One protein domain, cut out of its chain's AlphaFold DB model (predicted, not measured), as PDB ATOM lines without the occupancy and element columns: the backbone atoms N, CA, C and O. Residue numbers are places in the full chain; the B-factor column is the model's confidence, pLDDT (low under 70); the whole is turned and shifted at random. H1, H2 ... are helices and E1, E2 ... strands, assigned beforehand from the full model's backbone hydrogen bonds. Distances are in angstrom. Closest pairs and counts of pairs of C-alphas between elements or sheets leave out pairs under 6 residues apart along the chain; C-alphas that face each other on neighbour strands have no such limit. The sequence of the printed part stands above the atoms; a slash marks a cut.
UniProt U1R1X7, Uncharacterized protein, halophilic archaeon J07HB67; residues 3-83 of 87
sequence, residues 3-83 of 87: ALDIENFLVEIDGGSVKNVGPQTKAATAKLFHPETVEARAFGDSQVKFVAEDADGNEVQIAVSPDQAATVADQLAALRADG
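AT A GLANCE: This is residues 3 to 83 of the 87 residues of an uncharacterized protein of halophilic archaeon J07HB67 (UniProt U1R1X7). A small antiparallel sheet of three strands, E5, E6 and E7, stands between two projecting parts: on one side the helix H1, whose residues 71 to 82 stick out freely, and on the other a loose loop of chain tipped by the small hairpin E2 and E3. At the root of that loop, E1 and E4 pair briefly as a two-strand ribbon, and the end of E4 comes near E7. The printed part has 81 residues with seven named strands and then one named helix, in the order E1 E2 E3 E4 E5 E6 E7 H1, and the class is mixed, helices and strands. The whole is loose, with a radius of gyration of the C-alphas of 16.5 A, and elongated, spanning 50 by 29 by 23 A.

IN THESE COORDINATES: E1, residues 3 to 5, begins at C-alpha 3 (-22.681, 18.020, -16.218). E2 is residues 12 to 14, E3 residues 17 to 20 and E4 residues 29 to 32, which is 10.2 A long from first to last C-alpha. E5, residues 37 to 43, is 17.5 A long and begins at C-alpha 37 (-10.169, 30.242, -19.161). E6, residues 47 to 53, is 19.4 A long, and E7, residues 59 to 64, is 16.4 A long. H1, residues 66 to 82, is 24.5 A long and ends at C-alpha 82 (1.569, 25.555, 2.018).

HOW THE PARTS SIT: E5, E6 and E7 form a meander, each strand the antiparallel neighbour of the one before, and the sheet is twisted, with C-alphas up to 4.3 A off its best plane. In the hairpin E5 and E6, at 157 degrees, N 41 and O 49 are 2.9 A apart, within hydrogen-bond range. In the hairpin E6 and E7, at 164 degrees, N 50 and O 62 are 2.8 A apart, also within range. H1 only grazes this sheet, with its residues 66 to 70; the closest C-alphas of H1 and E6, those of Pro 66 and Gln 47, are 6.0 A apart. In H1 every O i to N i+4 pair is within hydrogen-bond range. The closest C-alphas of E4 and E7, those of Leu 32 and Val 60, are 6.6 A apart. E1 and E4 are antiparallel at 172 degrees, with N 3 and O 31 at 3.5 A. The hairpin E2 and E3, antiparallel at 140 degrees, has N 19 and O 12 at 2.9 A. E2 is apart from E7, and E4 is apart from H1.

THE WHOLE: The two C-alphas farthest apart, those of Gly 15 and Asp 82, are 53.1 A apart. The printed part has no cut, and no link is long. Residues 71 to 83, of which 71 to 82 belong to H1, stand free. The mean pLDDT of the printed part is 80.2, and residues 3 to 29 are under 70.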
ATOM      1  N   ALA A   3     -21.754  18.991 -16.806       35.84
ATOM      2  CA  ALA A   3     -22.681  18.020 -16.218       35.84
ATOM      3  C   ALA A   3     -23.693  18.737 -15.311       35.84
ATOM      4  O   ALA A   3     -23.298  19.415 -14.359       35.84
ATOM      5  N   LEU A   4     -24.985  18.574 -15.610       48.72
ATOM      6  CA  LEU A   4     -26.102  19.137 -14.846       48.72
ATOM      7  C   LEU A   4     -26.936  17.996 -14.257       48.72
ATOM      8  O   LEU A   4     -27.455  17.166 -14.999       48.72
ATOM      9  N   ASP A   5     -27.063  17.975 -12.933       46.06
ATOM     10  CA  ASP A   5     -27.948  17.063 -12.203       46.06
ATOM     11  C   ASP A   5     -29.093  17.886 -11.599       46.06
ATOM     12  O   ASP A   5     -28.855  18.820 -10.823       46.06
ATOM     13  N   ILE A   6     -30.321  17.613 -12.049       63.16
ATOM     14  CA  ILE A   6     -31.509  18.403 -11.720       63.16
ATOM     15  C   ILE A   6     -32.676  17.460 -11.422       63.16
ATOM     16  O   ILE A   6     -33.193  16.771 -12.305       63.16
ATOM     17  N   GLU A   7     -33.153  17.493 -10.183       52.59
ATOM     18  CA  GLU A   7     -34.326  16.733  -9.765       52.59
ATOM     19  C   GLU A   7     -35.606  17.355 -10.362       52.59
ATOM     20  O   GLU A   7     -35.930  18.526 -10.140       52.59
ATOM     21  N   ASN A   8     -36.361  16.564 -11.135       52.97
ATOM     22  CA  ASN A   8     -37.603  16.967 -11.808       52.97
ATOM     23  C   ASN A   8     -37.446  18.162 -12.777       52.97
ATOM     24  O   ASN A   8     -38.177  19.144 -12.671       52.97
ATOM     25  N   PHE A   9     -36.520  18.126 -13.732       61.50
ATOM     26  CA  PHE A   9     -36.350  19.198 -14.725       61.50
ATOM     27  C   PHE A   9     -37.447  19.184 -15.808       61.50
ATOM     28  O   PHE A   9     -37.680  18.160 -16.445       61.50
ATOM     29  N   LEU A  10     -38.106  20.326 -16.034       54.94
ATOM     30  CA  LEU A  10     -39.017  20.535 -17.164       54.94
ATOM     31  C   LEU A  10     -38.553  21.778 -17.917       54.94
ATOM     32  O   LEU A  10     -38.538  22.872 -17.353       54.94
ATOM     33  N   VAL A  11     -38.178  21.582 -19.178       59.12
ATOM     34  CA  VAL A  11     -37.837  22.650 -20.115       59.12
ATOM     35  C   VAL A  11     -38.874  22.664 -21.221       59.12
ATOM     36  O   VAL A  11     -39.188  21.629 -21.807       59.12
ATOM     37  N   GLU A  12     -39.396  23.853 -21.496       45.91
ATOM     38  CA  GLU A  12     -40.269  24.099 -22.640       45.91
ATOM     39  C   GLU A  12     -39.492  24.891 -23.696       45.91
ATOM     40  O   GLU A  12     -38.939  25.953 -23.396       45.91
ATOM     41  N   ILE A  13     -39.441  24.364 -24.923       60.00
ATOM     42  CA  ILE A  13     -38.793  25.002 -26.076       60.00
ATOM     43  C   ILE A  13     -39.879  25.460 -27.046       60.00
ATOM     44  O   ILE A  13     -40.742  24.671 -27.429       60.00
ATOM     45  N   ASP A  14     -39.800  26.722 -27.462       42.69
ATOM     46  CA  ASP A  14     -40.730  27.338 -28.407       42.69
ATOM     47  C   ASP A  14     -39.954  28.281 -29.334       42.69
ATOM     48  O   ASP A  14     -39.165  29.108 -28.875       42.69
ATOM     49  N   GLY A  15     -40.092  28.110 -30.649       66.69
ATOM     50  CA  GLY A  15     -39.361  28.917 -31.638       66.69
ATOM     51  C   GLY A  15     -37.828  28.870 -31.515       66.69
ATOM     52  O   GLY A  15     -37.157  29.833 -31.875       66.69
ATOM     53  N   GLY A  16     -37.263  27.788 -30.970       62.78
ATOM     54  CA  GLY A  16     -35.819  27.667 -30.728       62.78
ATOM     55  C   GLY A  16     -35.311  28.436 -29.503       62.78
ATOM     56  O   GLY A  16     -34.104  28.509 -29.299       62.78
ATOM     57  N   SER A  17     -36.209  28.991 -28.684       48.69
ATOM     58  CA  SER A  17     -35.879  29.666 -27.424       48.69
ATOM     59  C   SER A  17     -36.369  28.860 -26.221       48.69
ATOM     60  O   SER A  17     -37.400  28.184 -26.289       48.69
ATOM     61  N   VAL A  18     -35.646  28.943 -25.100       66.81
ATOM     62  CA  VAL A  18     -36.120  28.402 -23.818       66.81
ATOM     63  C   VAL A  18     -37.232  29.307 -23.308       66.81
ATOM     64  O   VAL A  18     -37.003  30.470 -22.984       66.81
ATOM     65  N   LYS A  19     -38.447  28.768 -23.257       56.66
ATOM     66  CA  LYS A  19     -39.652  29.510 -22.889       56.66
ATOM     67  C   LYS A  19     -39.919  29.494 -21.388       56.66
ATOM     68  O   LYS A  19     -40.406  30.481 -20.847       56.66
ATOM     69  N   ASN A  20     -39.625  28.379 -20.716       45.66
ATOM     70  CA  ASN A  20     -39.864  28.225 -19.284       45.66
ATOM     71  C   ASN A  20     -38.934  27.175 -18.661       45.66
ATOM     72  O   ASN A  20     -38.642  26.152 -19.286       45.66
ATOM     73  N   VAL A  21     -38.531  27.408 -17.409       56.31
ATOM     74  CA  VAL A  21     -37.743  26.480 -16.584       56.31
ATOM     75  C   VAL A  21     -38.426  26.304 -15.219       56.31
ATOM     76  O   VAL A  21     -37.874  26.653 -14.184       56.31
ATOM     77  N   GLY A  22     -39.652  25.767 -15.220       55.50
ATOM     78  CA  GLY A  22     -40.378  25.300 -14.027       55.50
ATOM     79  C   GLY A  22     -40.603  26.305 -12.866       55.50
ATOM     80  O   GLY A  22     -40.207  27.463 -12.921       55.50
ATOM     81  N   PRO A  23     -41.298  25.886 -11.787       51.84
ATOM     82  CA  PRO A  23     -41.539  26.725 -10.607       51.84
ATOM     83  C   PRO A  23     -40.318  26.844  -9.666       51.84
ATOM     84  O   PRO A  23     -39.465  25.959  -9.625       51.84
ATOM     85  N   GLN A  24     -40.295  27.924  -8.868       49.97
ATOM     86  CA  GLN A  24     -39.196  28.481  -8.043       49.97
ATOM     87  C   GLN A  24     -38.555  27.592  -6.947       49.97
ATOM     88  O   GLN A  24     -37.751  28.087  -6.162       49.97
ATOM     89  N   THR A  25     -38.865  26.302  -6.845       46.00
ATOM     90  CA  THR A  25     -38.425  25.458  -5.714       46.00
ATOM     91  C   THR A  25     -37.221  24.559  -6.004       46.00
ATOM     92  O   THR A  25     -37.000  23.599  -5.269       46.00
ATOM     93  N   LYS A  26     -36.438  24.811  -7.060       54.56
ATOM     94  CA  LYS A  26     -35.439  23.836  -7.533       54.56
ATOM     95  C   LYS A  26     -34.008  24.313  -7.318       54.56
ATOM     96  O   LYS A  26     -33.593  25.327  -7.870       54.56
ATOM     97  N   ALA A  27     -33.267  23.550  -6.518       59.28
ATOM     98  CA  ALA A  27     -31.814  23.614  -6.469       59.28
ATOM     99  C   ALA A  27     -31.238  22.983  -7.746       59.28
ATOM    100  O   ALA A  27     -31.771  21.995  -8.250       59.28
ATOM    101  N   ALA A  28     -30.151  23.549  -8.264       60.31
ATOM    102  CA  ALA A  28     -29.423  23.022  -9.410       60.31
ATOM    103  C   ALA A  28     -27.924  23.065  -9.111       60.31
ATOM    104  O   ALA A  28     -27.449  23.981  -8.438       60.31
ATOM    105  N   THR A  29     -27.181  22.081  -9.614       62.91
ATOM    106  CA  THR A  29     -25.716  22.059  -9.537       62.91
ATOM    107  C   THR A  29     -25.139  22.204 -10.937       62.91
ATOM    108  O   THR A  29     -25.496  21.438 -11.829       62.91
ATOM    109  N   ALA A  30     -24.222  23.155 -11.116       71.50
ATOM    110  CA  ALA A  30     -23.442  23.317 -12.337       71.50
ATOM    111  C   ALA A  30     -21.968  23.011 -12.049       71.50
ATOM    112  O   ALA A  30     -21.408  23.510 -11.072       71.50
ATOM    113  N   LYS A  31     -21.347  22.173 -12.883       79.38
ATOM    114  CA  LYS A  31     -19.920  21.836 -12.804       79.38
ATOM    115  C   LYS A  31     -19.300  21.950 -14.186       79.38
ATOM    116  O   LYS A  31     -19.763  21.286 -15.114       79.38
ATOM    117  N   LEU A  32     -18.247  22.751 -14.289       77.88
ATOM    118  CA  LEU A  32     -17.414  22.845 -15.480       77.88
ATOM    119  C   LEU A  32     -16.042  22.255 -15.158       77.88
ATOM    120  O   LEU A  32     -15.390  22.677 -14.204       77.88
ATOM    121  N   PHE A  33     -15.636  21.252 -15.928       84.19
ATOM    122  CA  PHE A  33     -14.338  20.598 -15.785       84.19
ATOM    123  C   PHE A  33     -13.426  21.002 -16.932       84.19
ATOM    124  O   PHE A  33     -13.881  21.068 -18.072       84.19
ATOM    125  N   HIS A  34     -12.143  21.190 -16.612       87.25
ATOM    126  CA  HIS A  34     -11.100  21.597 -17.556       87.25
ATOM    127  C   HIS A  34     -11.450  22.879 -18.330       87.25
ATOM    128  O   HIS A  34     -11.456  22.855 -19.560       87.25
ATOM    129  N   PRO A  35     -11.767  23.986 -17.631       93.75
ATOM    130  CA  PRO A  35     -11.927  25.262 -18.310       93.75
ATOM    131  C   PRO A  35     -10.606  25.664 -18.978       93.75
ATOM    132  O   PRO A  35      -9.531  25.477 -18.402       93.75
ATOM    133  N   GLU A  36     -10.693  26.221 -20.181       96.62
ATOM    134  CA  GLU A  36      -9.556  26.854 -20.851       96.62
ATOM    135  C   GLU A  36      -9.254  28.216 -20.228       96.62
ATOM    136  O   GLU A  36      -8.090  28.600 -20.103       96.62
ATOM    137  N   THR A  37     -10.296  28.930 -19.795       96.25
ATOM    138  CA  THR A  37     -10.169  30.242 -19.161       96.25
ATOM    139  C   THR A  37     -10.910  30.275 -17.830       96.25
ATOM    140  O   THR A  37     -11.984  29.695 -17.676       96.25
ATOM    141  N   VAL A  38     -10.322  30.959 -16.846       96.75
ATOM    142  CA  VAL A  38     -10.986  31.330 -15.593       96.75
ATOM    143  C   VAL A  38     -10.583  32.758 -15.256       96.75
ATOM    144  O   VAL A  38      -9.410  33.038 -15.019       96.75
ATOM    145  N   GLU A  39     -11.555  33.663 -15.226       96.81
ATOM    146  CA  GLU A  39     -11.316  35.093 -15.044       96.81
ATOM    147  C   GLU A  39     -12.192  35.681 -13.942       96.81
ATOM    148  O   GLU A  39     -13.341  35.279 -13.759       96.81
ATOM    149  N   ALA A  40     -11.657  36.677 -13.234       97.12
ATOM    150  CA  ALA A  40     -12.394  37.497 -12.281       97.12
ATOM    151  C   ALA A  40     -12.470  38.944 -12.786       97.12
ATOM    152  O   ALA A  40     -11.452  39.531 -13.155       97.12
ATOM    153  N   ARG A  41     -13.665  39.542 -12.781       96.50
ATOM    154  CA  ARG A  41     -13.886  40.935 -13.212       96.50
ATOM    155  C   ARG A  41     -14.952  41.639 -12.380       96.50
ATOM    156  O   ARG A  41     -15.791  40.988 -11.760       96.50
ATOM    157  N   ALA A  42     -14.948  42.969 -12.400       96.88
ATOM    158  CA  ALA A  42     -16.035  43.756 -11.822       96.88
ATOM    159  C   ALA A  42     -17.365  43.446 -12.530       96.88
ATOM    160  O   ALA A  42     -17.405  43.271 -13.753       96.88
ATOM    161  N   PHE A  43     -18.450  43.377 -11.762       95.62
ATOM    162  CA  PHE A  43     -19.791  43.142 -12.282       95.62
ATOM    163  C   PHE A  43     -20.818  44.021 -11.575       95.62
ATOM    164  O   PHE A  43     -20.991  43.951 -10.357       95.62
ATOM    165  N   GLY A  44     -21.497  44.853 -12.366       93.62
ATOM    166  CA  GLY A  44     -22.318  45.934 -11.830       93.62
ATOM    167  C   GLY A  44     -21.494  46.868 -10.941       93.62
ATOM    168  O   GLY A  44     -20.296  47.049 -11.159       93.62
ATOM    169  N   ASP A  45     -22.144  47.412  -9.916       91.50
ATOM    170  CA  ASP A  45     -21.547  48.424  -9.038       91.50
ATOM    171  C   ASP A  45     -21.014  47.847  -7.715       91.50
ATOM    172  O   ASP A  45     -20.496  48.588  -6.881       91.50
ATOM    173  N   SER A  46     -21.175  46.540  -7.474       93.69
ATOM    174  CA  SER A  46     -20.960  45.968  -6.135       93.69
ATOM    175  C   SER A  46     -20.478  44.522  -6.082       93.69
ATOM    176  O   SER A  46     -20.310  43.998  -4.982       93.69
ATOM    177  N   GLN A  47     -20.258  43.853  -7.216       97.69
ATOM    178  CA  GLN A  47     -19.921  42.428  -7.230       97.69
ATOM    179  C   GLN A  47     -18.649  42.133  -8.020       97.69
ATOM    180  O   GLN A  47     -18.245  42.875  -8.918       97.69
ATOM    181  N   VAL A  48     -18.048  40.990  -7.700       97.94
ATOM    182  CA  VAL A  48     -16.988  40.368  -8.493       97.94
ATOM    183  C   VAL A  48     -17.588  39.158  -9.189       97.94
ATOM    184  O   VAL A  48     -18.237  38.327  -8.555       97.94
ATOM    185  N   LYS A  49     -17.392  39.058 -10.499       97.81
ATOM    186  CA  LYS A  49     -17.860  37.932 -11.300       97.81
ATOM    187  C   LYS A  49     -16.694  37.047 -11.689       97.81
ATOM    188  O   LYS A  49     -15.747  37.537 -12.301       97.81
ATOM    189  N   PHE A  50     -16.813  35.765 -11.374       97.44
ATOM    190  CA  PHE A  50     -15.965  34.719 -11.921       97.44
ATOM    191  C   PHE A  50     -16.630  34.122 -13.156       97.44
ATOM    192  O   PHE A  50     -17.839  33.866 -13.149       97.44
ATOM    193  N   VAL A  51     -15.842  33.920 -14.202       96.75
ATOM    194  CA  VAL A  51     -16.266  33.331 -15.473       96.75
ATOM    195  C   VAL A  51     -15.290  32.223 -15.813       96.75
ATOM    196  O   VAL A  51     -14.087  32.465 -15.808       96.75
ATOM    197  N   ALA A  52     -15.806  31.030 -16.075       94.25
ATOM    198  CA  ALA A  52     -15.023  29.912 -16.568       94.25
ATOM    199  C   ALA A  52     -15.620  29.412 -17.886       94.25
ATOM    200  O   ALA A  52     -16.829  29.177 -17.936       94.25
ATOM    201  N   GLU A  53     -14.786  29.242 -18.910       94.88
ATOM    202  CA  GLU A  53     -15.177  28.786 -20.252       94.88
ATOM    203  C   GLU A  53     -14.306  27.597 -20.684       94.88
ATOM    204  O   GLU A  53     -13.109  27.568 -20.388       94.88
ATOM    205  N   ASP A  54     -14.895  26.593 -21.344       92.81
ATOM    206  CA  ASP A  54     -14.167  25.479 -21.972       92.81
ATOM    207  C   ASP A  54     -14.082  25.610 -23.505       92.81
ATOM    208  O   ASP A  54     -14.740  26.451 -24.112       92.81
ATOM    209  N   ALA A  55     -13.273  24.752 -24.134       92.25
ATOM    210  CA  ALA A  55     -12.988  24.781 -25.575       92.25
ATOM    211  C   ALA A  55     -14.231  24.641 -26.475       92.25
ATOM    212  O   ALA A  55     -14.210  25.017 -27.648       92.25
ATOM    213  N   ASP A  56     -15.306  24.064 -25.935       88.06
ATOM    214  CA  ASP A  56     -16.551  23.804 -26.654       88.06
ATOM    215  C   ASP A  56     -17.559  24.960 -26.490       88.06
ATOM    216  O   ASP A  56     -18.686  24.876 -26.985       88.06
ATOM    217  N   GLY A  57     -17.172  26.037 -25.792       86.12
ATOM    218  CA  GLY A  57     -18.015  27.195 -25.507       86.12
ATOM    219  C   GLY A  57     -18.990  26.984 -24.345       86.12
ATOM    220  O   GLY A  57     -19.976  27.718 -24.238       86.12
ATOM    221  N   ASN A  58     -18.771  25.985 -23.474       83.25
ATOM    222  CA  ASN A  58     -19.551  25.865 -22.242       83.25
ATOM    223  C   ASN A  58     -19.037  26.869 -21.211       83.25
ATOM    224  O   ASN A  58     -17.841  26.916 -20.932       83.25
ATOM    225  N   GLU A  59     -19.950  27.599 -20.574       89.81
ATOM    226  CA  GLU A  59     -19.599  28.663 -19.637       89.81
ATOM    227  C   GLU A  59     -20.338  28.501 -18.301       89.81
ATOM    228  O   GLU A  59     -21.547  28.259 -18.254       89.81
ATOM    229  N   VAL A  60     -19.612  28.669 -17.194       88.25
ATOM    230  CA  VAL A  60     -20.189  28.822 -15.854       88.25
ATOM    231  C   VAL A  60     -19.754  30.166 -15.290       88.25
ATOM    232  O   VAL A  60     -18.565  30.474 -15.220       88.25
ATOM    233  N   GLN A  61     -20.728  30.965 -14.854       93.50
ATOM    234  CA  GLN A  61     -20.480  32.272 -14.257       93.50
ATOM    235  C   GLN A  61     -21.096  32.372 -12.863       93.50
ATOM    236  O   GLN A  61     -22.244  31.976 -12.660       93.50
ATOM    237  N   ILE A  62     -20.367  32.971 -11.922       92.88
ATOM    238  CA  ILE A  62     -20.867  33.283 -10.575       92.88
ATOM    239  C   ILE A  62     -20.534  34.730 -10.213       92.88
ATOM    240  O   ILE A  62     -19.409  35.180 -10.407       92.88
ATOM    241  N   ALA A  63     -21.514  35.468  -9.692       95.44
ATOM    242  CA  ALA A  63     -21.318  36.808  -9.147       95.44
ATOM    243  C   ALA A  63     -21.363  36.734  -7.621       95.44
ATOM    244  O   ALA A  63     -22.360  36.294  -7.048       95.44
ATOM    245  N   VAL A  64     -20.281  37.150  -6.976       96.00
ATOM    246  CA  VAL A  64     -20.108  37.087  -5.524       96.00
ATOM    247  C   VAL A  64     -19.933  38.484  -4.938       96.00
ATOM    248  O   VAL A  64     -19.617  39.442  -5.652       96.00
ATOM    249  N   SER A  65     -20.139  38.612  -3.628       97.75
ATOM    250  CA  SER A  65     -19.821  39.854  -2.924       97.75
ATOM    251  C   SER A  65     -18.299  40.082  -2.847       97.75
ATOM    252  O   SER A  65     -17.524  39.126  -2.958       97.75
ATOM    253  N   PRO A  66     -17.842  41.326  -2.609       97.12
ATOM    254  CA  PRO A  66     -16.422  41.619  -2.431       97.12
ATOM    255  C   PRO A  66     -15.786  40.820  -1.285       97.12
ATOM    256  O   PRO A  66     -14.681  40.311  -1.445       97.12
ATOM    257  N   ASP A  67     -16.503  40.623  -0.175       97.94
ATOM    258  CA  ASP A  67     -16.014  39.847   0.976       97.94
ATOM    259  C   ASP A  67     -15.810  38.363   0.631       97.94
ATOM    260  O   ASP A  67     -14.823  37.742   1.036       97.94
ATOM    261  N   GLN A  68     -16.723  37.784  -0.157       97.88
ATOM    262  CA  GLN A  68     -16.582  36.415  -0.658       97.88
ATOM    263  C   GLN A  68     -15.382  36.299  -1.603       97.88
ATOM    264  O   GLN A  68     -14.615  35.345  -1.500       97.88
ATOM    265  N   ALA A  69     -15.184  37.277  -2.493       97.31
ATOM    266  CA  ALA A  69     -14.028  37.304  -3.388       97.31
ATOM    267  C   ALA A  69     -12.701  37.442  -2.620       97.31
ATOM    268  O   ALA A  69     -11.745  36.737  -2.938       97.31
ATOM    269  N   ALA A  70     -12.653  38.289  -1.587       97.56
ATOM    270  CA  ALA A  70     -11.488  38.431  -0.714       97.56
ATOM    271  C   ALA A  70     -11.162  37.114   0.007       97.56
ATOM    272  O   ALA A  70     -10.020  36.667  -0.008       97.56
ATOM    273  N   THR A  71     -12.187  36.435   0.529       98.12
ATOM    274  CA  THR A  71     -12.031  35.116   1.164       98.12
ATOM    275  C   THR A  71     -11.417  34.090   0.204       98.12
ATOM    276  O   THR A  71     -10.515  33.348   0.587       98.12
ATOM    277  N   VAL A  72     -11.871  34.053  -1.055       97.00
ATOM    278  CA  VAL A  72     -11.300  33.160  -2.080       97.00
ATOM    279  C   VAL A  72      -9.838  33.513  -2.364       97.00
ATOM    280  O   VAL A  72      -9.009  32.615  -2.497       97.00
ATOM    281  N   ALA A  73      -9.498  34.803  -2.431       97.12
ATOM    282  CA  ALA A  73      -8.124  35.242  -2.656       97.12
ATOM    283  C   ALA A  73      -7.179  34.790  -1.528       97.12
ATOM    284  O   ALA A  73      -6.101  34.267  -1.813       97.12
ATOM    285  N   ASP A  74      -7.606  34.907  -0.269       97.38
ATOM    286  CA  ASP A  74      -6.833  34.447   0.890       97.38
ATOM    287  C   ASP A  74      -6.625  32.926   0.870       97.38
ATOM    288  O   ASP A  74      -5.525  32.434   1.124       97.38
ATOM    289  N   GLN A  75      -7.661  32.164   0.504       96.44
ATOM    290  CA  GLN A  75      -7.567  30.709   0.357       96.44
ATOM    291  C   GLN A  75      -6.581  30.301  -0.746       96.44
ATOM    292  O   GLN A  75      -5.792  29.376  -0.553       96.44
ATOM    293  N   LEU A  76      -6.586  30.998  -1.887       95.50
ATOM    294  CA  LEU A  76      -5.616  30.770  -2.963       95.50
ATOM    295  C   LEU A  76      -4.187  31.105  -2.520       95.50
ATOM    296  O   LEU A  76      -3.258  30.372  -2.856       95.50
ATOM    297  N   ALA A  77      -4.005  32.184  -1.756       95.19
ATOM    298  CA  ALA A  77      -2.704  32.552  -1.209       95.19
ATOM    299  C   ALA A  77      -2.171  31.482  -0.244       95.19
ATOM    300  O   ALA A  77      -1.001  31.113  -0.334       95.19
ATOM    301  N   ALA A  78      -3.032  30.936   0.620       94.19
ATOM    302  CA  ALA A  78      -2.673  29.845   1.523       94.19
ATOM    303  C   ALA A  78      -2.284  28.568   0.760       94.19
ATOM    304  O   ALA A  78      -1.240  27.983   1.037       94.19
ATOM    305  N   LEU A  79      -3.062  28.171  -0.258       95.38
ATOM    306  CA  LEU A  79      -2.728  27.010  -1.092       95.38
ATOM    307  C   LEU A  79      -1.373  27.160  -1.792       95.38
ATOM    308  O   LEU A  79      -0.680  26.168  -1.985       95.38
ATOM    309  N   ARG A  80      -1.000  28.385  -2.166       93.56
ATOM    310  CA  ARG A  80       0.296  28.676  -2.782       93.56
ATOM    311  C   ARG A  80       1.457  28.626  -1.792       93.56
ATOM    312  O   ARG A  80       2.575  28.343  -2.200       93.56
ATOM    313  N   ALA A  81       1.217  28.979  -0.533       92.31
ATOM    314  CA  ALA A  81       2.253  28.997   0.491       92.31
ATOM    315  C   ALA A  81       2.550  27.594   1.040       92.31
ATOM    316  O   ALA A  81       3.711  27.273   1.280       92.31
ATOM    317  N   ASP A  82       1.505  26.783   1.220       87.88
ATOM    318  CA  ASP A  82       1.569  25.555   2.018       87.88
ATOM    319  C   ASP A  82       1.262  24.270   1.221       87.88
ATOM    320  O   ASP A  82       1.259  23.185   1.804       87.88
ATOM    321  N   GLY A  83       0.945  24.361  -0.077       79.88
ATOM    322  CA  GLY A  83       0.448  23.229  -0.866       79.88
ATOM    323  C   GLY A  83       1.241  22.924  -2.136       79.88
ATOM    324  O   GLY A  83       1.641  23.825  -2.862       79.88
TER     325      GLY A  83